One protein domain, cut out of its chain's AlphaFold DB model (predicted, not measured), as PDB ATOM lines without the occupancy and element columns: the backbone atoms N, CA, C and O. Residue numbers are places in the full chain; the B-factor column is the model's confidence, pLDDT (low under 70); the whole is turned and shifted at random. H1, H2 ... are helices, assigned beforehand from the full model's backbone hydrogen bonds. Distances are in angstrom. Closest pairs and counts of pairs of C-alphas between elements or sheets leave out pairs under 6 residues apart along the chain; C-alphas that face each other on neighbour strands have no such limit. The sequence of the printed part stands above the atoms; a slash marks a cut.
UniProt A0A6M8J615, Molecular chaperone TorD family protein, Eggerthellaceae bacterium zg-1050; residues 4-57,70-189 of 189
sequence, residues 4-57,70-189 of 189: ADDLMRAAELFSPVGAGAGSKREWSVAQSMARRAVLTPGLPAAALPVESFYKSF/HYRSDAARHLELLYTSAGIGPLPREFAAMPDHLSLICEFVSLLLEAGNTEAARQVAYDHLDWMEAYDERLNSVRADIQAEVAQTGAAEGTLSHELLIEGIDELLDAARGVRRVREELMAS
ATOM      1  N   ALA A   4      49.233  47.305  17.025       91.25
ATOM      2  CA  ALA A   4      49.624  48.138  15.891       91.25
ATOM      3  C   ALA A   4      50.316  47.324  14.776       91.25
ATOM      4  O   ALA A   4      49.935  47.418  13.612       91.25
ATOM      5  N   ASP A   5      51.262  46.442  15.125       90.19
ATOM      6  CA  ASP A   5      51.983  45.614  14.145       90.19
ATOM      7  C   ASP A   5      51.041  44.664  13.391       90.19
ATOM      8  O   ASP A   5      51.204  44.434  12.190       90.19
ATOM      9  N   ASP A   6      50.070  44.083  14.102       92.44
ATOM     10  CA  ASP A   6      49.108  43.142  13.528       92.44
ATOM     11  C   ASP A   6      48.134  43.854  12.579       92.44
ATOM     12  O   ASP A   6      47.876  43.366  11.474       92.44
ATOM     13  N   LEU A   7      47.669  45.050  12.956       95.12
ATOM     14  CA  LEU A   7      46.840  45.899  12.099       95.12
ATOM     15  C   LEU A   7      47.595  46.359  10.850       95.12
ATOM     16  O   LEU A   7      47.047  46.276   9.752       95.12
ATOM     17  N   MET A   8      48.857  46.775  10.977       93.50
ATOM     18  CA  MET A   8      49.656  47.199   9.823       93.50
ATOM     19  C   MET A   8      49.883  46.062   8.826       93.50
ATOM     20  O   MET A   8      49.794  46.275   7.618       93.50
ATOM     21  N   ARG A   9      50.098  44.829   9.297       90.19
ATOM     22  CA  ARG A   9      50.206  43.669   8.395       90.19
ATOM     23  C   ARG A   9      48.912  43.389   7.648       90.19
ATOM     24  O   ARG A   9      48.958  43.111   6.451       90.19
ATOM     25  N   ALA A  10      47.773  43.467   8.337       93.62
ATOM     26  CA  ALA A  10      46.478  43.333   7.684       93.62
ATOM     27  C   ALA A  10      46.274  44.455   6.652       93.62
ATOM     28  O   ALA A  10      45.873  44.179   5.520       93.62
ATOM     29  N   ALA A  11      46.627  45.698   6.995       93.88
ATOM     30  CA  ALA A  11      46.501  46.832   6.089       93.88
ATOM     31  C   ALA A  11      47.279  46.638   4.782       93.88
ATOM     32  O   ALA A  11      46.714  46.826   3.699       93.88
ATOM     33  N   GLU A  12      48.535  46.190   4.875       90.94
ATOM     34  CA  GLU A  12      49.384  45.903   3.715       90.94
ATOM     35  C   GLU A  12      48.811  44.780   2.832       90.94
ATOM     36  O   GLU A  12      48.846  44.875   1.596       90.94
ATOM     37  N   LEU A  13      48.279  43.720   3.450       92.25
ATOM     38  CA  LEU A  13      47.736  42.567   2.731       92.25
ATOM     39  C   LEU A  13      46.454  42.923   1.968       92.25
ATOM     40  O   LEU A  13      46.315  42.543   0.804       92.25
ATOM     41  N   PHE A  14      45.553  43.685   2.594       93.56
ATOM     42  CA  PHE A  14      44.281  44.086   1.987       93.56
ATOM     43  C   PHE A  14      44.396  45.271   1.025       93.56
ATOM     44  O   PHE A  14      43.445  45.538   0.296       93.56
ATOM     45  N   SER A  15      45.532  45.976   0.995       88.62
ATOM     46  CA  SER A  15      45.666  47.197   0.198       88.62
ATOM     47  C   SER A  15      45.373  46.945  -1.295       88.62
ATOM     48  O   SER A  15      45.875  45.976  -1.874       88.62
ATOM     49  N   PRO A  16      44.597  47.813  -1.969       78.12
ATOM     50  CA  PRO A  16      44.373  47.730  -3.412       78.12
ATOM     51  C   PRO A  16      45.638  48.087  -4.201       78.12
ATOM     52  O   PRO A  16      45.795  47.692  -5.358       78.12
ATOM     53  N   VAL A  17      46.563  48.823  -3.578       69.00
ATOM     54  CA  VAL A  17      47.876  49.101  -4.142       69.00
ATOM     55  C   VAL A  17      48.728  47.860  -3.882       69.00
ATOM     56  O   VAL A  17      48.954  47.462  -2.737       69.00
ATOM     57  N   GLY A  18      49.165  47.193  -4.955       55.25
ATOM     58  CA  GLY A  18      50.171  46.131  -4.854       55.25
ATOM     59  C   GLY A  18      51.437  46.648  -4.161       55.25
ATOM     60  O   GLY A  18      51.579  47.851  -3.960       55.25
ATOM     61  N   ALA A  19      52.375  45.767  -3.806       45.69
ATOM     62  CA  ALA A  19      53.682  46.196  -3.297       45.69
ATOM     63  C   ALA A  19      54.316  47.212  -4.276       45.69
ATOM     64  O   ALA A  19      54.807  46.840  -5.339       45.69
ATOM     65  N   GLY A  20      54.219  48.509  -3.972       38.19
ATOM     66  CA  GLY A  20      54.499  49.581  -4.922       38.19
ATOM     67  C   GLY A  20      54.790  50.897  -4.212       38.19
ATOM     68  O   GLY A  20      54.019  51.336  -3.367       38.19
ATOM     69  N   ALA A  21      55.946  51.477  -4.553       33.78
ATOM     70  CA  ALA A  21      56.505  52.754  -4.096       33.78
ATOM     71  C   ALA A  21      56.463  53.014  -2.572       33.78
ATOM     72  O   ALA A  21      56.195  54.126  -2.133       33.78
ATOM     73  N   GLY A  22      56.767  52.002  -1.754       44.34
ATOM     74  CA  GLY A  22      56.956  52.190  -0.308       44.34
ATOM     75  C   GLY A  22      56.929  50.903   0.511       44.34
ATOM     76  O   GLY A  22      57.644  50.797   1.505       44.34
ATOM     77  N   SER A  23      56.176  49.892   0.064       49.25
ATOM     78  CA  SER A  23      56.161  48.574   0.707       49.25
ATOM     79  C   SER A  23      57.402  47.761   0.319       49.25
ATOM     80  O   SER A  23      57.688  47.574  -0.863       49.25
ATOM     81  N   LYS A  24      58.151  47.290   1.322       50.47
ATOM     82  CA  LYS A  24      59.360  46.457   1.161       50.47
ATOM     83  C   LYS A  24      59.062  44.953   1.056       50.47
ATOM     84  O   LYS A  24      60.009  44.172   1.003       50.47
ATOM     85  N   ARG A  25      57.794  44.526   1.098       61.03
ATOM     86  CA  ARG A  25      57.436  43.099   1.145       61.03
ATOM     87  C   ARG A  25      57.084  42.566  -0.238       61.03
ATOM     88  O   ARG A  25      56.174  43.067  -0.892       61.03
ATOM     89  N   GLU A  26      57.795  41.523  -0.647       72.44
ATOM     90  CA  GLU A  26      57.377  40.659  -1.746       72.44
ATOM     91  C   GLU A  26      56.269  39.727  -1.243       72.44
ATOM     92  O   GLU A  26      56.416  39.086  -0.201       72.44
ATOM     93  N   TRP A  27      55.151  39.682  -1.964       81.25
ATOM     94  CA  TRP A  27      54.049  38.771  -1.665       81.25
ATOM     95  C   TRP A  27      54.362  37.375  -2.199       81.25
ATOM     96  O   TRP A  27      54.933  37.234  -3.284       81.25
ATOM     97  N   SER A  28      53.932  36.341  -1.476       89.88
ATOM     98  CA  SER A  28      53.924  34.978  -1.995       89.88
ATOM     99  C   SER A  28      53.070  34.904  -3.269       89.88
ATOM    100  O   SER A  28      52.222  35.765  -3.554       89.88
ATOM    101  N   VAL A  29      53.292  33.860  -4.068       90.12
ATOM    102  CA  VAL A  29      52.471  33.613  -5.261       90.12
ATOM    103  C   VAL A  29      51.004  33.430  -4.859       90.12
ATOM    104  O   VAL A  29      50.133  34.036  -5.482       90.12
ATOM    105  N   ALA A  30      50.747  32.691  -3.777       93.12
ATOM    106  CA  ALA A  30      49.418  32.477  -3.214       93.12
ATOM    107  C   ALA A  30      48.722  33.802  -2.844       93.12
ATOM    108  O   ALA A  30      47.634  34.097  -3.346       93.12
ATOM    109  N   GLN A  31      49.395  34.672  -2.080       91.62
ATOM    110  CA  GLN A  31      48.897  36.009  -1.722       91.62
ATOM    111  C   GLN A  31      48.576  36.850  -2.957       91.62
ATOM    112  O   GLN A  31      47.516  37.469  -3.049       91.62
ATOM    113  N   SER A  32      49.487  36.872  -3.931       90.69
ATOM    114  CA  SER A  32      49.310  37.644  -5.162       90.69
ATOM    115  C   SER A  32      48.104  37.158  -5.970       90.69
ATOM    116  O   SER A  32      47.350  37.973  -6.511       90.69
ATOM    117  N   MET A  33      47.903  35.841  -6.043       91.44
ATOM    118  CA  MET A  33      46.764  35.229  -6.727       91.44
ATOM    119  C   MET A  33      45.446  35.551  -6.026       91.44
ATOM    120  O   MET A  33      44.533  36.073  -6.672       91.44
ATOM    121  N   ALA A  34      45.362  35.321  -4.714       93.12
ATOM    122  CA  ALA A  34      44.157  35.595  -3.940       93.12
ATOM    123  C   ALA A  34      43.784  37.079  -3.962       93.12
ATOM    124  O   ALA A  34      42.639  37.413  -4.255       93.12
ATOM    125  N   ARG A  35      44.750  37.988  -3.776       92.81
ATOM    126  CA  ARG A  35      44.497  39.436  -3.865       92.81
ATOM    127  C   ARG A  35      43.893  39.832  -5.210       92.81
ATOM    128  O   ARG A  35      42.921  40.578  -5.250       92.81
ATOM    129  N   ARG A  36      44.430  39.309  -6.317       90.88
ATOM    130  CA  ARG A  36      43.909  39.604  -7.660       90.88
ATOM    131  C   ARG A  36      42.518  39.022  -7.884       90.88
ATOM    132  O   ARG A  36      41.703  39.704  -8.492       90.88
ATOM    133  N   ALA A  37      42.253  37.804  -7.420       90.81
ATOM    134  CA  ALA A  37      40.975  37.127  -7.637       90.81
ATOM    135  C   ALA A  37      39.850  37.661  -6.734       90.81
ATOM    136  O   ALA A  37      38.714  37.800  -7.183       90.81
ATOM    137  N   VAL A  38      40.176  37.979  -5.480       92.81
ATOM    138  CA  VAL A  38      39.202  38.258  -4.418       92.81
ATOM    139  C   VAL A  38      39.065  39.752  -4.135       92.81
ATOM    140  O   VAL A  38      37.960  40.230  -3.902       92.81
ATOM    141  N   LEU A  39      40.147  40.530  -4.194       91.50
ATOM    142  CA  LEU A  39      40.111  41.958  -3.838       91.50
ATOM    143  C   LEU A  39      39.912  42.880  -5.052       91.50
ATOM    144  O   LEU A  39      39.942  44.100  -4.912       91.50
ATOM    145  N   THR A  40      39.688  42.319  -6.244       88.50
ATOM    146  CA  THR A  40      39.423  43.098  -7.462       88.50
ATOM    147  C   THR A  40      37.918  43.207  -7.713       88.50
ATOM    148  O   THR A  40      37.253  42.181  -7.889       88.50
ATOM    149  N   PRO A  41      37.354  44.427  -7.788       84.50
ATOM    150  CA  PRO A  41      35.940  44.616  -8.085       84.50
ATOM    151  C   PRO A  41      35.542  44.019  -9.441       84.50
ATOM    152  O   PRO A  41      36.283  44.121 -10.416       84.50
ATOM    153  N   GLY A  42      34.339  43.446  -9.516       82.75
ATOM    154  CA  GLY A  42      33.757  42.943 -10.766       82.75
ATOM    155  C   GLY A  42      34.187  41.531 -11.176       82.75
ATOM    156  O   GLY A  42      33.703  41.036 -12.191       82.75
ATOM    157  N   LEU A  43      35.050  40.867 -10.400       86.00
ATOM    158  CA  LEU A  43      35.354  39.449 -10.598       86.00
ATOM    159  C   LEU A  43      34.307  38.544  -9.922       86.00
ATOM    160  O   LEU A  43      33.724  38.949  -8.914       86.00
ATOM    161  N   PRO A  44      34.088  37.307 -10.418       84.06
ATOM    162  CA  PRO A  44      33.130  36.374  -9.817       84.06
ATOM    163  C   PRO A  44      33.412  36.070  -8.339       84.06
ATOM    164  O   PRO A  44      32.493  36.046  -7.528       84.06
ATOM    165  N   ALA A  45      34.690  35.914  -7.984       87.25
ATOM    166  CA  ALA A  45      35.150  35.619  -6.627       87.25
ATOM    167  C   ALA A  45      35.362  36.876  -5.754       87.25
ATOM    168  O   ALA A  45      35.958  36.787  -4.681       87.25
ATOM    169  N   ALA A  46      34.917  38.058  -6.198       89.81
ATOM    170  CA  ALA A  46      35.199  39.301  -5.491       89.81
ATOM    171  C   ALA A  46      34.570  39.322  -4.082       89.81
ATOM    172  O   ALA A  46      33.360  39.143  -3.913       89.81
ATOM    173  N   ALA A  47      35.389  39.611  -3.074       93.50
ATOM    174  CA  ALA A  47      35.018  39.894  -1.693       93.50
ATOM    175  C   ALA A  47      35.827  41.106  -1.211       93.50
ATOM    176  O   ALA A  47      36.890  40.989  -0.596       93.50
ATOM    177  N   LEU A  48      35.324  42.292  -1.547       92.81
ATOM    178  CA  LEU A  48      36.009  43.554  -1.284       92.81
ATOM    179  C   LEU A  48      35.992  43.876   0.220       92.81
ATOM    180  O   LEU A  48      34.926  43.757   0.825       92.81
ATOM    181  N   PRO A  49      37.113  44.306   0.823       95.06
ATOM    182  CA  PRO A  49      37.219  44.594   2.252       95.06
ATOM    183  C   PRO A  49      36.791  46.043   2.551       95.06
ATOM    184  O   PRO A  49      37.594  46.871   2.978       95.06
ATOM    185  N   VAL A  50      35.531  46.374   2.270       93.56
ATOM    186  CA  VAL A  50      34.967  47.724   2.438       93.56
ATOM    187  C   VAL A  50      33.735  47.648   3.340       93.56
ATOM    188  O   VAL A  50      32.774  46.958   2.996       93.56
ATOM    189  N   GLU A  51      33.745  48.362   4.469       93.19
ATOM    190  CA  GLU A  51      32.711  48.289   5.519       93.19
ATOM    191  C   GLU A  51      31.283  48.479   4.975       93.19
ATOM    192  O   GLU A  51      30.369  47.722   5.318       93.19
ATOM    193  N   SER A  52      31.080  49.456   4.086       88.81
ATOM    194  CA  SER A  52      29.778  49.773   3.482       88.81
ATOM    195  C   SER A  52      29.136  48.636   2.682       88.81
ATOM    196  O   SER A  52      27.932  48.695   2.416       88.81
ATOM    197  N   PHE A  53      29.885  47.594   2.312       87.19
ATOM    198  CA  PHE A  53      29.314  46.401   1.682       87.19
ATOM    199  C   PHE A  53      28.711  45.414   2.679       87.19
ATOM    200  O   PHE A  53      27.815  44.662   2.303       87.19
ATOM    201  N   TYR A  54      29.152  45.444   3.935       88.44
ATOM    202  CA  TYR A  54      28.731  44.489   4.963       88.44
ATOM    203  C   TYR A  54      27.752  45.105   5.961       88.44
ATOM    204  O   TYR A  54      26.894  44.406   6.497       88.44
ATOM    205  N   LYS A  55      27.805  46.425   6.175       80.31
ATOM    206  CA  LYS A  55      26.832  47.117   7.029       80.31
ATOM    207  C   LYS A  55      25.609  47.539   6.224       80.31
ATOM    208  O   LYS A  55      25.682  48.342   5.297       80.31
ATOM    209  N   SER A  56      24.453  47.004   6.612       57.72
ATOM    210  CA  SER A  56      23.162  47.398   6.045       57.72
ATOM    211  C   SER A  56      22.795  48.829   6.451       57.72
ATOM    212  O   SER A  56      22.915  49.212   7.616       57.72
ATOM    213  N   PHE A  57      22.279  49.613   5.506       43.03
ATOM    214  CA  PHE A  57      21.698  50.927   5.782       43.03
ATOM    215  C   PHE A  57      20.428  50.765   6.644       43.03
ATOM    216  O   PHE A  57      19.537  49.996   6.289       43.03
ATOM    217  N   HIS A  70      26.075  50.128  -1.219       50.25
ATOM    218  CA  HIS A  70      26.343  51.463  -1.788       50.25
ATOM    219  C   HIS A  70      27.618  52.095  -1.211       50.25
ATOM    220  O   HIS A  70      27.712  52.317  -0.005       50.25
ATOM    221  N   TYR A  71      28.556  52.462  -2.093       49.19
ATOM    222  CA  TYR A  71      29.665  53.366  -1.766       49.19
ATOM    223  C   TYR A  71      29.124  54.674  -1.151       49.19
ATOM    224  O   TYR A  71      28.125  55.213  -1.634       49.19
ATOM    225  N   ARG A  72      29.822  55.218  -0.137       54.84
ATOM    226  CA  ARG A  72      29.473  56.448   0.621       54.84
ATOM    227  C   ARG A  72      28.321  56.315   1.634       54.84
ATOM    228  O   ARG A  72      27.550  57.260   1.817       54.84
ATOM    229  N   SER A  73      28.219  55.173   2.309       65.62
ATOM    230  CA  SER A  73      27.351  55.013   3.486       65.62
ATOM    231  C   SER A  73      27.718  55.994   4.621       65.62
ATOM    232  O   SER A  73      28.751  56.670   4.572       65.62
ATOM    233  N   ASP A  74      26.891  56.065   5.671       75.25
ATOM    234  CA  ASP A  74      27.194  56.867   6.869       75.25
ATOM    235  C   ASP A  74      28.561  56.502   7.482       75.25
ATOM    236  O   ASP A  74      29.259  57.388   7.972       75.25
ATOM    237  N   ALA A  75      28.992  55.239   7.374       81.00
ATOM    238  CA  ALA A  75      30.300  54.780   7.844       81.00
ATOM    239  C   ALA A  75      31.466  55.402   7.055       81.00
ATOM    240  O   ALA A  75      32.384  55.967   7.646       81.00
ATOM    241  N   ALA A  76      31.378  55.400   5.721       86.25
ATOM    242  CA  ALA A  76      32.357  56.036   4.839       86.25
ATOM    243  C   ALA A  76      32.488  57.543   5.104       86.25
ATOM    244  O   ALA A  76      33.596  58.075   5.173       86.25
ATOM    245  N   ARG A  77      31.357  58.233   5.306       85.44
ATOM    246  CA  ARG A  77      31.353  59.661   5.659       85.44
ATOM    247  C   ARG A  77      31.947  59.910   7.043       85.44
ATOM    248  O   ARG A  77      32.626  60.914   7.232       85.44
ATOM    249  N   HIS A  78      31.673  59.031   8.007       89.75
ATOM    250  CA  HIS A  78      32.220  59.150   9.355       89.75
ATOM    251  C   HIS A  78      33.747  59.015   9.341       89.75
ATOM    252  O   HIS A  78      34.425  59.906   9.847       89.75
ATOM    253  N   LEU A  79      34.293  57.990   8.678       92.94
ATOM    254  CA  LEU A  79      35.744  57.807   8.558       92.94
ATOM    255  C   LEU A  79      36.425  58.963   7.820       92.94
ATOM    256  O   LEU A  79      37.441  59.465   8.288       92.94
ATOM    257  N   GLU A  80      35.831  59.469   6.736       90.81
ATOM    258  CA  GLU A  80      36.353  60.644   6.025       90.81
ATOM    259  C   GLU A  80      36.459  61.883   6.942       90.81
ATOM    260  O   GLU A  80      37.459  62.612   6.905       90.81
ATOM    261  N   LEU A  81      35.469  62.098   7.817       91.31
ATOM    262  CA  LEU A  81      35.509  63.160   8.829       91.31
ATOM    263  C   LEU A  81      36.584  62.910   9.891       91.31
ATOM    264  O   LEU A  81      37.265  63.862  10.281       91.31
ATOM    265  N   LEU A  82      36.757  61.667  10.350       94.12
ATOM    266  CA  LEU A  82      37.785  61.309  11.332       94.12
ATOM    267  C   LEU A  82      39.194  61.519  10.770       94.12
ATOM    268  O   LEU A  82      40.011  62.158  11.431       94.12
ATOM    269  N   TYR A  83      39.456  61.084   9.533       93.81
ATOM    270  CA  TYR A  83      40.733  61.324   8.854       93.81
ATOM    271  C   TYR A  83      41.016  62.816   8.717       93.81
ATOM    272  O   TYR A  83      42.072  63.290   9.136       93.81
ATOM    273  N   THR A  84      40.035  63.582   8.231       92.19
ATOM    274  CA  THR A  84      40.167  65.039   8.094       92.19
ATOM    275  C   THR A  84      40.444  65.704   9.446       92.19
ATOM    276  O   THR A  84      41.315  66.567   9.546       92.19
ATOM    277  N   SER A  85      39.746  65.281  10.504       90.94
ATOM    278  CA  SER A  85      39.918  65.814  11.864       90.94
ATOM    279  C   SER A  85      41.278  65.459  12.468       90.94
ATOM    280  O   SER A  85      41.825  66.237  13.244       90.94
ATOM    281  N   ALA A  86      41.846  64.315  12.079       90.44
ATOM    282  CA  ALA A  86      43.202  63.905  12.426       90.44
ATOM    283  C   ALA A  86      44.284  64.592  11.565       90.44
ATOM    284  O   ALA A  86      45.470  64.331  11.753       90.44
ATOM    285  N   GLY A  87      43.903  65.465  10.622       91.81
ATOM    286  CA  GLY A  87      44.830  66.130   9.702       91.81
ATOM    287  C   GLY A  87      45.325  65.239   8.556       91.81
ATOM    288  O   GLY A  87      46.286  65.595   7.877       91.81
ATOM    289  N   ILE A  88      44.678  64.094   8.329       86.31
ATOM    290  CA  ILE A  88      44.979  63.165   7.238       86.31
ATOM    291  C   ILE A  88      44.145  63.587   6.026       86.31
ATOM    292  O   ILE A  88      42.934  63.369   5.979       86.31
ATOM    293  N   GLY A  89      44.780  64.211   5.035       75.69
ATOM    294  CA  GLY A  89      44.099  64.562   3.792       75.69
ATOM    295  C   GLY A  89      44.979  65.283   2.767       75.69
ATOM    296  O   GLY A  89      45.890  66.020   3.155       75.69
ATOM    297  N   PRO A  90      44.692  65.115   1.460       81.56
ATOM    298  CA  PRO A  90      43.659  64.243   0.872       81.56
ATOM    299  C   PRO A  90      44.045  62.748   0.879       81.56
ATOM    300  O   PRO A  90      45.228  62.418   0.847       81.56
ATOM    301  N   LEU A  91      43.052  61.844   0.894       84.94
ATOM    302  CA  LEU A  91      43.294  60.398   0.760       84.94
ATOM    303  C   LEU A  91      43.911  60.062  -0.614       84.94
ATOM    304  O   LEU A  91      43.593  60.739  -1.600       84.94
ATOM    305  N   PRO A  92      44.740  59.003  -0.717       85.88
ATOM    306  CA  PRO A  92      45.238  58.529  -2.004       85.88
ATOM    307  C   PRO A  92      44.092  58.214  -2.972       85.88
ATOM    308  O   PRO A  92      43.006  57.784  -2.568       85.88
ATOM    309  N   ARG A  93      44.335  58.420  -4.272       86.12
ATOM    310  CA  ARG A  93      43.310  58.314  -5.324       86.12
ATOM    311  C   ARG A  93      42.621  56.949  -5.326       86.12
ATOM    312  O   ARG A  93      41.436  56.865  -5.633       86.12
ATOM    313  N   GLU A  94      43.363  55.904  -4.993       85.25
ATOM    314  CA  GLU A  94      42.910  54.519  -4.944       85.25
ATOM    315  C   GLU A  94      41.849  54.306  -3.861       85.25
ATOM    316  O   GLU A  94      40.943  53.504  -4.055       85.25
ATOM    317  N   PHE A  95      41.905  55.073  -2.770       85.81
ATOM    318  CA  PHE A  95      40.942  55.006  -1.673       85.81
ATOM    319  C   PHE A  95      39.880  56.105  -1.705       85.81
ATOM    320  O   PHE A  95      38.935  56.053  -0.927       85.81
ATOM    321  N   ALA A  96      39.979  57.086  -2.605       84.06
ATOM    322  CA  ALA A  96      39.058  58.224  -2.638       84.06
ATOM    323  C   ALA A  96      37.576  57.817  -2.785       84.06
ATOM    324  O   ALA A  96      36.687  58.525  -2.320       84.06
ATOM    325  N   ALA A  97      37.297  56.674  -3.421       82.75
ATOM    326  CA  ALA A  97      35.943  56.128  -3.537       82.75
ATOM    327  C   ALA A  97      35.509  55.271  -2.328       82.75
ATOM    328  O   ALA A  97      34.326  54.967  -2.201       82.75
ATOM    329  N   MET A  98      36.452  54.880  -1.467       88.56
ATOM    330  CA  MET A  98      36.292  53.913  -0.378       88.56
ATOM    331  C   MET A  98      37.090  54.331   0.871       88.56
ATOM    332  O   MET A  98      38.067  53.673   1.236       88.56
ATOM    333  N   PRO A  99      36.702  55.433   1.539       90.69
ATOM    334  CA  PRO A  99      37.346  55.856   2.786       90.69
ATOM    335  C   PRO A  99      37.151  54.829   3.919       90.69
ATOM    336  O   PRO A  99      37.886  54.834   4.890       90.69
ATOM    337  N   ASP A 100      36.192  53.920   3.783       93.25
ATOM    338  CA  ASP A 100      35.886  52.818   4.693       93.25
ATOM    339  C   ASP A 100      36.511  51.478   4.282       93.25
ATOM    340  O   ASP A 100      36.020  50.398   4.622       93.25
ATOM    341  N   HIS A 101      37.599  51.536   3.516       94.81
ATOM    342  CA  HIS A 101      38.388  50.361   3.182       94.81
ATOM    343  C   HIS A 101      39.180  49.867   4.401       94.81
ATOM    344  O   HIS A 101      39.848  50.653   5.077       94.81
ATOM    345  N   LEU A 102      39.186  48.551   4.633       96.75
ATOM    346  CA  LEU A 102      39.807  47.911   5.799       96.75
ATOM    347  C   LEU A 102      41.261  48.341   6.016       96.75
ATOM    348  O   LEU A 102      41.636  48.643   7.142       96.75
ATOM    349  N   SER A 103      42.060  48.442   4.948       95.56
ATOM    350  CA  SER A 103      43.440  48.942   5.047       95.56
ATOM    351  C   SER A 103      43.550  50.313   5.711       95.56
ATOM    352  O   SER A 103      44.367  50.470   6.610       95.56
ATOM    353  N   LEU A 104      42.702  51.276   5.334       95.00
ATOM    354  CA  LEU A 104      42.728  52.609   5.939       95.00
ATOM    355  C   LEU A 104      42.259  52.587   7.394       95.00
ATOM    356  O   LEU A 104      42.793  53.314   8.227       95.00
ATOM    357  N   ILE A 105      41.269  51.751   7.715       97.19
ATOM    358  CA  ILE A 105      40.791  51.589   9.093       97.19
ATOM    359  C   ILE A 105      41.913  51.008   9.964       97.19
ATOM    360  O   ILE A 105      42.200  51.548  11.030       97.19
ATOM    361  N   CYS A 106      42.596  49.960   9.496       97.94
ATOM    362  CA  CYS A 106      43.720  49.343  10.199       97.94
ATOM    363  C   CYS A 106      44.898  50.311  10.385       97.94
ATOM    364  O   CYS A 106      45.410  50.418  11.500       97.94
ATOM    365  N   GLU A 107      45.291  51.047   9.340       95.88
ATOM    366  CA  GLU A 107      46.333  52.082   9.430       95.88
ATOM    367  C   GLU A 107      45.962  53.161  10.449       95.88
ATOM    368  O   GLU A 107      46.785  53.550  11.278       95.88
ATOM    369  N   PHE A 108      44.709  53.615  10.439       96.88
ATOM    370  CA  PHE A 108      44.261  54.668  11.341       96.88
ATOM    371  C   PHE A 108      44.186  54.212  12.800       96.88
ATOM    372  O   PHE A 108      44.651  54.926  13.687       96.88
ATOM    373  N   VAL A 109      43.665  53.011  13.068       97.69
ATOM    374  CA  VAL A 109      43.667  52.441  14.426       97.69
ATOM    375  C   VAL A 109      45.104  52.230  14.909       97.69
ATOM    376  O   VAL A 109      45.412  52.583  16.046       97.69
ATOM    377  N   SER A 110      46.000  51.731  14.048       96.50
ATOM    378  CA  SER A 110      47.425  51.589  14.371       96.50
ATOM    379  C   SER A 110      48.057  52.932  14.746       96.50
ATOM    380  O   SER A 110      48.667  53.050  15.805       96.50
ATOM    381  N   LEU A 111      47.825  53.972  13.939       95.62
ATOM    382  CA  LEU A 111      48.318  55.325  14.196       95.62
ATOM    383  C   LEU A 111      47.838  55.872  15.551       95.62
ATOM    384  O   LEU A 111      48.616  56.476  16.290       95.62
ATOM    385  N   LEU A 112      46.564  55.659  15.898       96.25
ATOM    386  CA  LEU A 112      46.010  56.091  17.184       96.25
ATOM    387  C   LEU A 112      46.666  55.358  18.364       96.25
ATOM    388  O   LEU A 112      46.967  55.993  19.376       96.25
ATOM    389  N   LEU A 113      46.924  54.054  18.229       95.94
ATOM    390  CA  LEU A 113      47.628  53.261  19.241       95.94
ATOM    391  C   LEU A 113      49.082  53.717  19.410       95.94
ATOM    392  O   LEU A 113      49.536  53.901  20.539       95.94
ATOM    393  N   GLU A 114      49.795  53.959  18.310       95.19
ATOM    394  CA  GLU A 114      51.174  54.466  18.324       95.19
ATOM    395  C   GLU A 114      51.274  55.867  18.941       95.19
ATOM    396  O   GLU A 114      52.227  56.169  19.661       95.19
ATOM    397  N   ALA A 115      50.259  56.708  18.725       94.50
ATOM    398  CA  ALA A 115      50.139  58.019  19.357       94.50
ATOM    399  C   ALA A 115      49.719  57.955  20.843       94.50
ATOM    400  O   ALA A 115      49.605  58.998  21.490       94.50
ATOM    401  N   GLY A 116      49.463  56.762  21.394       95.12
ATOM    402  CA  GLY A 116      48.996  56.566  22.771       95.12
ATOM    403  C   GLY A 116      47.532  56.959  23.004       95.12
ATOM    404  O   GLY A 116      47.099  57.071  24.150       95.12
ATOM    405  N   ASN A 117      46.753  57.172  21.940       95.56
ATOM    406  CA  ASN A 117      45.342  57.543  22.009       95.56
ATOM    407  C   ASN A 117      44.437  56.298  21.993       95.56
ATOM    408  O   ASN A 117      43.619  56.100  21.089       95.56
ATOM    409  N   THR A 118      44.600  55.440  23.004       95.19
ATOM    410  CA  THR A 118      43.911  54.142  23.103       95.19
ATOM    411  C   THR A 118      42.389  54.274  23.115       95.19
ATOM    412  O   THR A 118      41.704  53.434  22.543       95.19
ATOM    413  N   GLU A 119      41.844  55.338  23.713       95.62
ATOM    414  CA  GLU A 119      40.394  55.574  23.735       95.62
ATOM    415  C   GLU A 119      39.838  55.794  22.323       95.62
ATOM    416  O   GLU A 119      38.866  55.155  21.930       95.62
ATOM    417  N   ALA A 120      40.492  56.647  21.528       95.12
ATOM    418  CA  ALA A 120      40.088  56.868  20.144       95.12
ATOM    419  C   ALA A 120      40.260  55.597  19.301       95.12
ATOM    420  O   ALA A 120      39.381  55.275  18.504       95.12
ATOM    421  N   ALA A 121      41.351  54.847  19.502       97.19
ATOM    422  CA  ALA A 121      41.563  53.566  18.830       97.19
ATOM    423  C   ALA A 121      40.437  52.567  19.149       97.19
ATOM    424  O   ALA A 121      39.900  51.932  18.239       97.19
ATOM    425  N   ARG A 122      40.032  52.476  20.426       96.81
ATOM    426  CA  ARG A 122      38.906  51.648  20.870       96.81
ATOM    427  C   ARG A 122      37.609  52.096  20.202       96.81
ATOM    428  O   ARG A 122      36.916  51.261  19.632       96.81
ATOM    429  N   GLN A 123      37.303  53.391  20.214       95.75
ATOM    430  CA  GLN A 123      36.069  53.902  19.616       95.75
ATOM    431  C   GLN A 123      35.997  53.603  18.110       95.75
ATOM    432  O   GLN A 123      34.990  53.086  17.636       95.75
ATOM    433  N   VAL A 124      37.083  53.840  17.366       96.38
ATOM    434  CA  VAL A 124      37.140  53.526  15.929       96.38
ATOM    435  C   VAL A 124      36.989  52.024  15.687       96.38
ATOM    436  O   VAL A 124      36.200  51.624  14.836       96.38
ATOM    437  N   ALA A 125      37.690  51.174  16.441       96.94
ATOM    438  CA  ALA A 125      37.569  49.721  16.303       96.94
ATOM    439  C   ALA A 125      36.161  49.210  16.662       96.94
ATOM    440  O   ALA A 125      35.654  48.272  16.043       96.94
ATOM    441  N   TYR A 126      35.511  49.825  17.650       94.94
ATOM    442  CA  TYR A 126      34.135  49.511  18.013       94.94
ATOM    443  C   TYR A 126      33.170  49.859  16.874       94.94
ATOM    444  O   TYR A 126      32.393  48.996  16.461       94.94
ATOM    445  N   ASP A 127      33.270  51.081  16.345       93.81
ATOM    446  CA  ASP A 127      32.348  51.618  15.341       93.81
ATOM    447  C   ASP A 127      32.564  51.038  13.939       93.81
ATOM    448  O   ASP A 127      31.591  50.906  13.201       93.81
ATOM    449  N   HIS A 128      33.808  50.705  13.568       95.75
ATOM    450  CA  HIS A 128      34.203  50.449  12.173       95.75
ATOM    451  C   HIS A 128      34.806  49.066  11.901       95.75
ATOM    452  O   HIS A 128      35.197  48.787  10.770       95.75
ATOM    453  N   LEU A 129      34.885  48.178  12.898       96.50
ATOM    454  CA  LEU A 129      35.348  46.789  12.720       96.50
ATOM    455  C   LEU A 129      34.325  45.747  13.220       96.50
ATOM    456  O   LEU A 129      34.640  44.566  13.354       96.50
ATOM    457  N   ASP A 130      33.086  46.153  13.499       93.31
ATOM    458  CA  ASP A 130      31.978  45.266  13.894       93.31
ATOM    459  C   ASP A 130      31.473  44.359  12.756       93.31
ATOM    460  O   ASP A 130      30.867  43.322  13.010       93.31
ATOM    461  N   TRP A 131      31.767  44.706  11.505       94.31
ATOM    462  CA  TRP A 131      31.388  43.956  10.303       94.31
ATOM    463  C   TRP A 131      32.331  42.797   9.949       94.31
ATOM    464  O   TRP A 131      32.054  42.040   9.017       94.31
ATOM    465  N   MET A 132      33.443  42.642  10.674       95.88
ATOM    466  CA  MET A 132      34.493  41.675  10.336       95.88
ATOM    467  C   MET A 132      34.020  40.216  10.360       95.88
ATOM    468  O   MET A 132      34.568  39.393   9.633       95.88
ATOM    469  N   GLU A 133      32.995  39.889  11.151       93.62
ATOM    470  CA  GLU A 133      32.377  38.555  11.142       93.62
ATOM    471  C   GLU A 133      31.699  38.256   9.798       93.62
ATOM    472  O   GLU A 133      31.986  37.233   9.180       93.62
ATOM    473  N   ALA A 134      30.910  39.197   9.271       93.81
ATOM    474  CA  ALA A 134      30.288  39.060   7.953       93.81
ATOM    475  C   ALA A 134      31.331  38.986   6.820       93.81
ATOM    476  O   ALA A 134      31.096  38.354   5.787       93.81
ATOM    477  N   TYR A 135      32.497  39.618   6.999       95.69
ATOM    478  CA  TYR A 135      33.589  39.506   6.035       95.69
ATOM    479  C   TYR A 135      34.278  38.138   6.061       95.69
ATOM    480  O   TYR A 135      34.528  37.571   4.998       95.69
ATOM    481  N   ASP A 136      34.534  37.579   7.251       95.00
ATOM    482  CA  ASP A 136      35.054  36.211   7.406       95.00
ATOM    483  C   ASP A 136      34.110  35.194   6.748       95.00
ATOM    484  O   ASP A 136      34.543  34.366   5.946       95.00
ATOM    485  N   GLU A 137      32.802  35.311   6.989       94.81
ATOM    486  CA  GLU A 137      31.783  34.478   6.341       94.81
ATOM    487  C   GLU A 137      31.835  34.585   4.811       94.81
ATOM    488  O   GLU A 137      31.809  33.570   4.108       94.81
ATOM    489  N   ARG A 138      31.977  35.806   4.276       95.31
ATOM    490  CA  ARG A 138      32.092  36.028   2.829       95.31
ATOM    491  C   ARG A 138      33.345  35.374   2.242       95.31
ATOM    492  O   ARG A 138      33.249  34.749   1.185       95.31
ATOM    493  N   LEU A 139      34.499  35.500   2.897       95.75
ATOM    494  CA  LEU A 139      35.741  34.864   2.448       95.75
ATOM    495  C   LEU A 139      35.638  33.331   2.491       95.75
ATOM    496  O   LEU A 139      36.042  32.669   1.533       95.75
ATOM    497  N   ASN A 140      35.025  32.761   3.536       96.75
ATOM    498  CA  ASN A 140      34.768  31.319   3.612       96.75
ATOM    499  C   ASN A 140      33.827  30.838   2.494       96.75
ATOM    500  O   ASN A 140      34.048  29.762   1.940       96.75
ATOM    501  N   SER A 141      32.809  31.629   2.132       94.88
ATOM    502  CA  SER A 141      31.924  31.315   1.001       94.88
ATOM    503  C   SER A 141      32.701  31.252  -0.312       94.88
ATOM    504  O   SER A 141      32.613  30.255  -1.019       94.88
ATOM    505  N   VAL A 142      33.520  32.271  -0.607       93.19
ATOM    506  CA  VAL A 142      34.356  32.300  -1.822       93.19
ATOM    507  C   VAL A 142      35.298  31.097  -1.866       93.19
ATOM    508  O   VAL A 142      35.439  30.445  -2.901       93.19
ATOM    509  N   ARG A 143      35.916  30.763  -0.729       95.62
ATOM    510  CA  ARG A 143      36.773  29.583  -0.595       95.62
ATOM    511  C   ARG A 143      36.023  28.289  -0.920       95.62
ATOM    512  O   ARG A 143      36.543  27.457  -1.661       95.62
ATOM    513  N   ALA A 144      34.824  28.112  -0.366       94.06
ATOM    514  CA  ALA A 144      34.003  26.925  -0.587       94.06
ATOM    515  C   ALA A 144      33.559  26.796  -2.055       94.06
ATOM    516  O   ALA A 144      33.604  25.695  -2.605       94.06
ATOM    517  N   ASP A 145      33.206  27.910  -2.701       91.12
ATOM    518  CA  ASP A 145      32.822  27.939  -4.116       91.12
ATOM    519  C   ASP A 145      33.978  27.474  -5.018       91.12
ATOM    520  O   ASP A 145      33.790  26.605  -5.873       91.12
ATOM    521  N   ILE A 146      35.199  27.959  -4.765       89.44
ATOM    522  CA  ILE A 146      36.411  27.537  -5.494       89.44
ATOM    523  C   ILE A 146      36.694  26.043  -5.279       89.44
ATOM    524  O   ILE A 146      37.008  25.320  -6.225       89.44
ATOM    525  N   GLN A 147      36.550  25.544  -4.047       89.88
ATOM    526  CA  GLN A 147      36.713  24.114  -3.757       89.88
ATOM    527  C   GLN A 147      35.681  23.252  -4.496       89.88
ATOM    528  O   GLN A 147      36.014  22.174  -4.997       89.88
ATOM    529  N   ALA A 148      34.437  23.724  -4.587       88.38
ATOM    530  CA  ALA A 148      33.378  23.034  -5.308       88.38
ATOM    531  C   ALA A 148      33.625  23.012  -6.827       88.38
ATOM    532  O   ALA A 148      33.336  21.998  -7.467       88.38
ATOM    533  N   GLU A 149      34.181  24.083  -7.401       83.75
ATOM    534  CA  GLU A 149      34.561  24.158  -8.820       83.75
ATOM    535  C   GLU A 149      35.679  23.157  -9.168       83.75
ATOM    536  O   GLU A 149      35.584  22.424 -10.161       83.75
ATOM    537  N   VAL A 150      36.697  23.044  -8.306       80.00
ATOM    538  CA  VAL A 150      37.788  22.060  -8.448       80.00
ATOM    539  C   VAL A 150      37.241  20.634  -8.490       80.00
ATOM    540  O   VAL A 150      37.638  19.834  -9.340       80.00
ATOM    541  N   ALA A 151      36.313  20.312  -7.583       79.69
ATOM    542  CA  ALA A 151      35.726  18.979  -7.487       79.69
ATOM    543  C   ALA A 151      34.905  18.598  -8.734       79.69
ATOM    544  O   ALA A 151      34.817  17.416  -9.068       79.69
ATOM    545  N   GLN A 152      34.324  19.582  -9.430       76.19
ATOM    546  CA  GLN A 152      33.482  19.374 -10.613       76.19
ATOM    547  C   GLN A 152      34.276  19.270 -11.924       76.19
ATOM    548  O   GLN A 152      33.859  18.542 -12.824       76.19
ATOM    549  N   THR A 153      35.409  19.969 -12.048       68.62
ATOM    550  CA  THR A 153      36.103  20.152 -13.342       68.62
ATOM    551  C   THR A 153      37.062  19.005 -13.707       68.62
ATOM    552  O   THR A 153      37.424  18.844 -14.868       68.62
ATOM    553  N   GLY A 154      37.419  18.133 -12.757       58.16
ATOM    554  CA  GLY A 154      38.368  17.035 -12.983       58.16
ATOM    555  C   GLY A 154      39.823  17.526 -12.972       58.16
ATOM    556  O   GLY A 154      40.237  18.344 -13.782       58.16
ATOM    557  N   ALA A 155      40.611  17.008 -12.030       56.34
ATOM    558  CA  ALA A 155      41.890  17.540 -11.539       56.34
ATOM    559  C   ALA A 155      43.110  17.547 -12.505       56.34
ATOM    560  O   ALA A 155      44.249  17.492 -12.037       56.34
ATOM    561  N   ALA A 156      42.927  17.576 -13.829       57.28
ATOM    562  CA  ALA A 156      44.041  17.484 -14.785       57.28
ATOM    563  C   ALA A 156      44.599  18.847 -15.245       57.28
ATOM    564  O   ALA A 156      45.796  18.942 -15.512       57.28
ATOM    565  N   GLU A 157      43.789  19.910 -15.281       53.00
ATOM    566  CA  GLU A 157      44.230  21.268 -15.638       53.00
ATOM    567  C   GLU A 157      43.867  22.255 -14.514       53.00
ATOM    568  O   GLU A 157      42.712  22.365 -14.121       53.00
ATOM    569  N   GLY A 158      44.862  22.965 -13.966       63.50
ATOM    570  CA  GLY A 158      44.643  24.053 -12.997       63.50
ATOM    571  C   GLY A 158      44.776  23.712 -11.503       63.50
ATOM    572  O   GLY A 158      44.715  24.627 -10.688       63.50
ATOM    573  N   THR A 159      45.042  22.458 -11.117       71.00
ATOM    574  CA  THR A 159      45.123  22.020  -9.701       71.00
ATOM    575  C   THR A 159      46.072  22.869  -8.846       71.00
ATOM    576  O   THR A 159      45.656  23.399  -7.821       71.00
ATOM    577  N   LEU A 160      47.304  23.108  -9.312       70.81
ATOM    578  CA  LEU A 160      48.273  23.968  -8.612       70.81
ATOM    579  C   LEU A 160      47.802  25.428  -8.494       70.81
ATOM    580  O   LEU A 160      48.114  26.102  -7.519       70.81
ATOM    581  N   SER A 161      47.052  25.932  -9.481       83.56
ATOM    582  CA  SER A 161      46.516  27.299  -9.434       83.56
ATOM    583  C   SER A 161      45.391  27.430  -8.408       83.56
ATOM    584  O   SER A 161      45.309  28.448  -7.728       83.56
ATOM    585  N   HIS A 162      44.555  26.401  -8.265       85.94
ATOM    586  CA  HIS A 162      43.503  26.376  -7.251       85.94
ATOM    587  C   HIS A 162      44.056  26.172  -5.839       85.94
ATOM    588  O   HIS A 162      43.591  26.841  -4.922       85.94
ATOM    589  N   GLU A 163      45.065  25.314  -5.661       89.19
ATOM    590  CA  GLU A 163      45.744  25.136  -4.369       89.19
ATOM    591  C   GLU A 163      46.372  26.448  -3.883       89.19
ATOM    592  O   GLU A 163      46.080  26.879  -2.770       89.19
ATOM    593  N   LEU A 164      47.134  27.135  -4.743       91.75
ATOM    594  CA  LEU A 164      47.720  28.445  -4.425       91.75
ATOM    595  C   LEU A 164      46.655  29.516  -4.157       91.75
ATOM    596  O   LEU A 164      46.847  30.390  -3.313       91.75
ATOM    597  N   LEU A 165      45.528  29.473  -4.872       92.56
ATOM    598  CA  LEU A 165      44.426  30.401  -4.632       92.56
ATOM    599  C   LEU A 165      43.762  30.148  -3.271       92.56
ATOM    600  O   LEU A 165      43.506  31.105  -2.545       92.56
ATOM    601  N   ILE A 166      43.509  28.885  -2.915       94.62
ATOM    602  CA  ILE A 166      42.941  28.507  -1.612       94.62
ATOM    603  C   ILE A 166      43.900  28.888  -0.484       94.62
ATOM    604  O   ILE A 166      43.458  29.499   0.483       94.62
ATOM    605  N   GLU A 167      45.197  28.597  -0.630       95.69
ATOM    606  CA  GLU A 167      46.235  29.010   0.322       95.69
ATOM    607  C   GLU A 167      46.209  30.528   0.532       95.69
ATOM    608  O   GLU A 167      46.110  31.002   1.660       95.69
ATOM    609  N   GLY A 168      46.180  31.310  -0.551       95.44
ATOM    610  CA  GLY A 168      46.125  32.766  -0.443       95.44
ATOM    611  C   GLY A 168      44.826  33.285   0.187       95.44
ATOM    612  O   GLY A 168      44.845  34.317   0.852       95.44
ATOM    613  N   ILE A 169      43.695  32.592   0.006       96.38
ATOM    614  CA  ILE A 169      42.430  32.929   0.683       96.38
ATOM    615  C   ILE A 169      42.499  32.593   2.175       96.38
ATOM    616  O   ILE A 169      42.009  33.379   2.985       96.38
ATOM    617  N   ASP A 170      43.129  31.476   2.543       97.31
ATOM    618  CA  ASP A 170      43.372  31.112   3.942       97.31
ATOM    619  C   ASP A 170      44.232  32.180   4.642       97.31
ATOM    620  O   ASP A 170      43.922  32.594   5.759       97.31
ATOM    621  N   GLU A 171      45.220  32.748   3.945       96.25
ATOM    622  CA  GLU A 171      45.997  33.879   4.462       96.25
ATOM    623  C   GLU A 171      45.164  35.168   4.642       96.25
ATOM    624  O   GLU A 171      45.339  35.891   5.629       96.25
ATOM    625  N   LEU A 172      44.229  35.466   3.727       96.50
ATOM    626  CA  LEU A 172      43.294  36.593   3.884       96.50
ATOM    627  C   LEU A 172      42.349  36.379   5.077       96.50
ATOM    628  O   LEU A 172      42.093  37.320   5.833       96.50
ATOM    629  N   LEU A 173      41.850  35.153   5.266       97.50
ATOM    630  CA  LEU A 173      41.020  34.770   6.411       97.50
ATOM    631  C   LEU A 173      41.778  34.960   7.729       97.50
ATOM    632  O   LEU A 173      41.256  35.577   8.658       97.50
ATOM    633  N   ASP A 174      43.020  34.486   7.806       97.19
ATOM    634  CA  ASP A 174      43.847  34.635   9.002       97.19
ATOM    635  C   ASP A 174      44.108  36.108   9.342       97.19
ATOM    636  O   ASP A 174      44.000  36.503  10.508       97.19
ATOM    637  N   ALA A 175      44.360  36.951   8.335       96.06
ATOM    638  CA  ALA A 175      44.502  38.390   8.537       96.06
ATOM    639  C   ALA A 175      43.198  39.045   9.027       96.06
ATOM    640  O   ALA A 175      43.226  39.814   9.991       96.06
ATOM    641  N   ALA A 176      42.048  38.717   8.425       96.75
ATOM    642  CA  ALA A 176      40.743  39.236   8.847       96.75
ATOM    643  C   ALA A 176      40.405  38.834  10.297       96.75
ATOM    644  O   ALA A 176      39.972  39.664  11.104       96.75
ATOM    645  N   ARG A 177      40.675  37.576  10.663       97.12
ATOM    646  CA  ARG A 177      40.520  37.062  12.034       97.12
ATOM    647  C   ARG A 177      41.474  37.733  13.012       97.12
ATOM    648  O   ARG A 177      41.088  37.978  14.155       97.12
ATOM    649  N   GLY A 178      42.691  38.050  12.569       97.12
ATOM    650  CA  GLY A 178      43.652  38.852  13.321       97.12
ATOM    651  C   GLY A 178      43.084  40.224  13.679       97.12
ATOM    652  O   GLY A 178      43.054  40.578  14.855       97.12
ATOM    653  N   VAL A 179      42.530  40.949  12.702       97.81
ATOM    654  CA  VAL A 179      41.876  42.250  12.943       97.81
ATOM    655  C   VAL A 179      40.707  42.120  13.925       97.81
ATOM    656  O   VAL A 179      40.588  42.922  14.854       97.81
ATOM    657  N   ARG A 180      39.865  41.086  13.775       96.56
ATOM    658  CA  ARG A 180      38.751  40.832  14.705       96.56
ATOM    659  C   ARG A 180      39.242  40.599  16.136       96.56
ATOM    660  O   ARG A 180      38.681  41.171  17.066       96.56
ATOM    661  N   ARG A 181      40.312  39.816  16.307       97.06
ATOM    662  CA  ARG A 181      40.929  39.572  17.619       97.06
ATOM    663  C   ARG A 181      41.444  40.866  18.247       97.06
ATOM    664  O   ARG A 181      41.148  41.125  19.407       97.06
ATOM    665  N   VAL A 182      42.153  41.701  17.480       96.62
ATOM    666  CA  VAL A 182      42.631  43.011  17.964       96.62
ATOM    667  C   VAL A 182      41.458  43.859  18.462       96.62
ATOM    668  O   VAL A 182      41.524  44.421  19.553       96.62
ATOM    669  N   ARG A 183      40.353  43.915  17.707       96.06
ATOM    670  CA  ARG A 183      39.133  44.615  18.137       96.06
ATOM    671  C   ARG A 183      38.607  44.070  19.466       96.06
ATOM    672  O   ARG A 183      38.314  44.857  20.357       96.06
ATOM    673  N   GLU A 184      38.453  42.754  19.591       96.12
ATOM    674  CA  GLU A 184      37.948  42.108  20.812       96.12
ATOM    675  C   GLU A 184      38.826  42.426  22.030       96.12
ATOM    676  O   GLU A 184      38.310  42.765  23.094       96.12
ATOM    677  N   GLU A 185      40.147  42.393  21.858       96.12
ATOM    678  CA  GLU A 185      41.112  42.715  22.910       96.12
ATOM    679  C   GLU A 185      41.042  44.193  23.326       96.12
ATOM    680  O   GLU A 185      41.043  44.479  24.522       96.12
ATOM    681  N   LEU A 186      40.876  45.122  22.373       94.75
ATOM    682  CA  LEU A 186      40.658  46.546  22.669       94.75
ATOM    683  C   LEU A 186      39.349  46.803  23.436       94.75
ATOM    684  O   LEU A 186      39.272  47.754  24.213       94.75
ATOM    685  N   MET A 187      38.314  45.982  23.226       93.94
ATOM    686  CA  MET A 187      37.050  46.092  23.972       93.94
ATOM    687  C   MET A 187      37.145  45.516  25.388       93.94
ATOM    688  O   MET A 187      36.354  45.894  26.252       93.94
ATOM    689  N   ALA A 188      38.072  44.586  25.622       91.88
ATOM    690  CA  ALA A 188      38.280  43.957  26.922       91.88
ATOM    691  C   ALA A 188      39.187  44.779  27.860       91.88
ATOM    692  O   ALA A 188      39.213  44.502  29.062       91.88
ATOM    693  N   SER A 189      39.927  45.757  27.319       80.31
ATOM    694  CA  SER A 189      40.867  46.641  28.032       80.31
ATOM    695  C   SER A 189      40.266  47.989  28.419       80.31
ATOM    696  O   SER A 189      40.430  48.383  29.592       80.31
TER     697      SER A 189
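Overview. This is residues 4 to 57 and 70 to 189 of the 189 residues of the protein "Molecular chaperone TorD family protein" of Eggerthellaceae bacterium zg-1050 (UniProt A0A6M8J615). What shape do these atoms make? A long helical hairpin, H7 and H8, makes the longest axis; at the end where H7 begins and H8 ends, H1, H5 and H6 pack side by side in antiparallel order with H5 between the other two, and H1 and H6 touch H8. H2 crosses H8 farther along, H4 and short H3 lie at the outside, and the hairpin's other tip, residues 151 to 157, sticks out. What is it built of? The printed part has 174 residues, 113 of them in eight named helices, H1 to H8 in order, with no named strand: the class is all helix. It is compact, with a radius of gyration of the C-alphas of 16.7 A, yet elongated, spanning 55 by 35 by 31 A.

Along the chain. Where do the first helices run? H1 holds residues 4 to 14, from C-alpha 4 at (49.624, 48.138, 15.891); H2 holds 29 to 38 and H3 51 to 54. H4 holds residues 74 to 85, 16.3 A long. Where do the others run? H5 holds residues 102 to 114, 18.1 A, and H6 118 to 128, 15.1 A. H7, residues 132 to 153, is 32.0 A long and begins at (34.493, 41.675, 10.336). H8, residues 159 to 188, is 43.2 A long and ends at (38.280, 43.957, 26.922).

Arrangement. What touches the hub, H8? With residues 172 to 182 alone it touches H1, closest C-alphas Ala 10 and Ala 175 at 5.4 A, opposite ways at a steep tilt of 35.0 degrees, only just past shallow. With residues 164 to 172 alone it touches H2, about perpendicular at 77 degrees, closest C-alphas Ala 30 and Gly 168 at 4.3 A; with 183 to 187 alone it touches H6, closest C-alphas Ala 125 and Arg 183 at 5.6 A. H7 and H8 form a hairpin at a shallow tilt of 14 degrees, closest C-alphas Met 132 and Arg 180 at 6.2 A. How do the others sit? H5 touches H1, opposite ways at a shallow tilt of 17 degrees, closest C-alphas Ala 11 and Ser 103 at 3.9 A. H5 and H6 form a hairpin at 14 degrees, closest C-alphas Val 109 and Ala 121 at 5.0 A. H3 touches H4, at residues 75 to 76 alone, closest C-alphas Ser 52 and Ala 75 at 6.7 A. How regular are the backbones? Every O i to N i+4 pair is within hydrogen-bond range in H1, H2, H4, H5, H6, H7 and H8; H3 is too short for one.

Size, cuts and confidence. How large is it? The two C-alphas farthest apart, those of Ser 85 and Ala 156, are 55.3 A apart. Where is the cut? Residues 58 to 69 are not printed, and C-alphas 57 and 70 are 8.9 A apart. Which links are long, and where is confidence low? The links H1 to H2, H2 to H3 and H4 to H5 are long. The pLDDT is under 70 at residues 17 to 25, 56 to 57, 70 to 73 and 153 to 158, against a mean of 86.7 over the printed part.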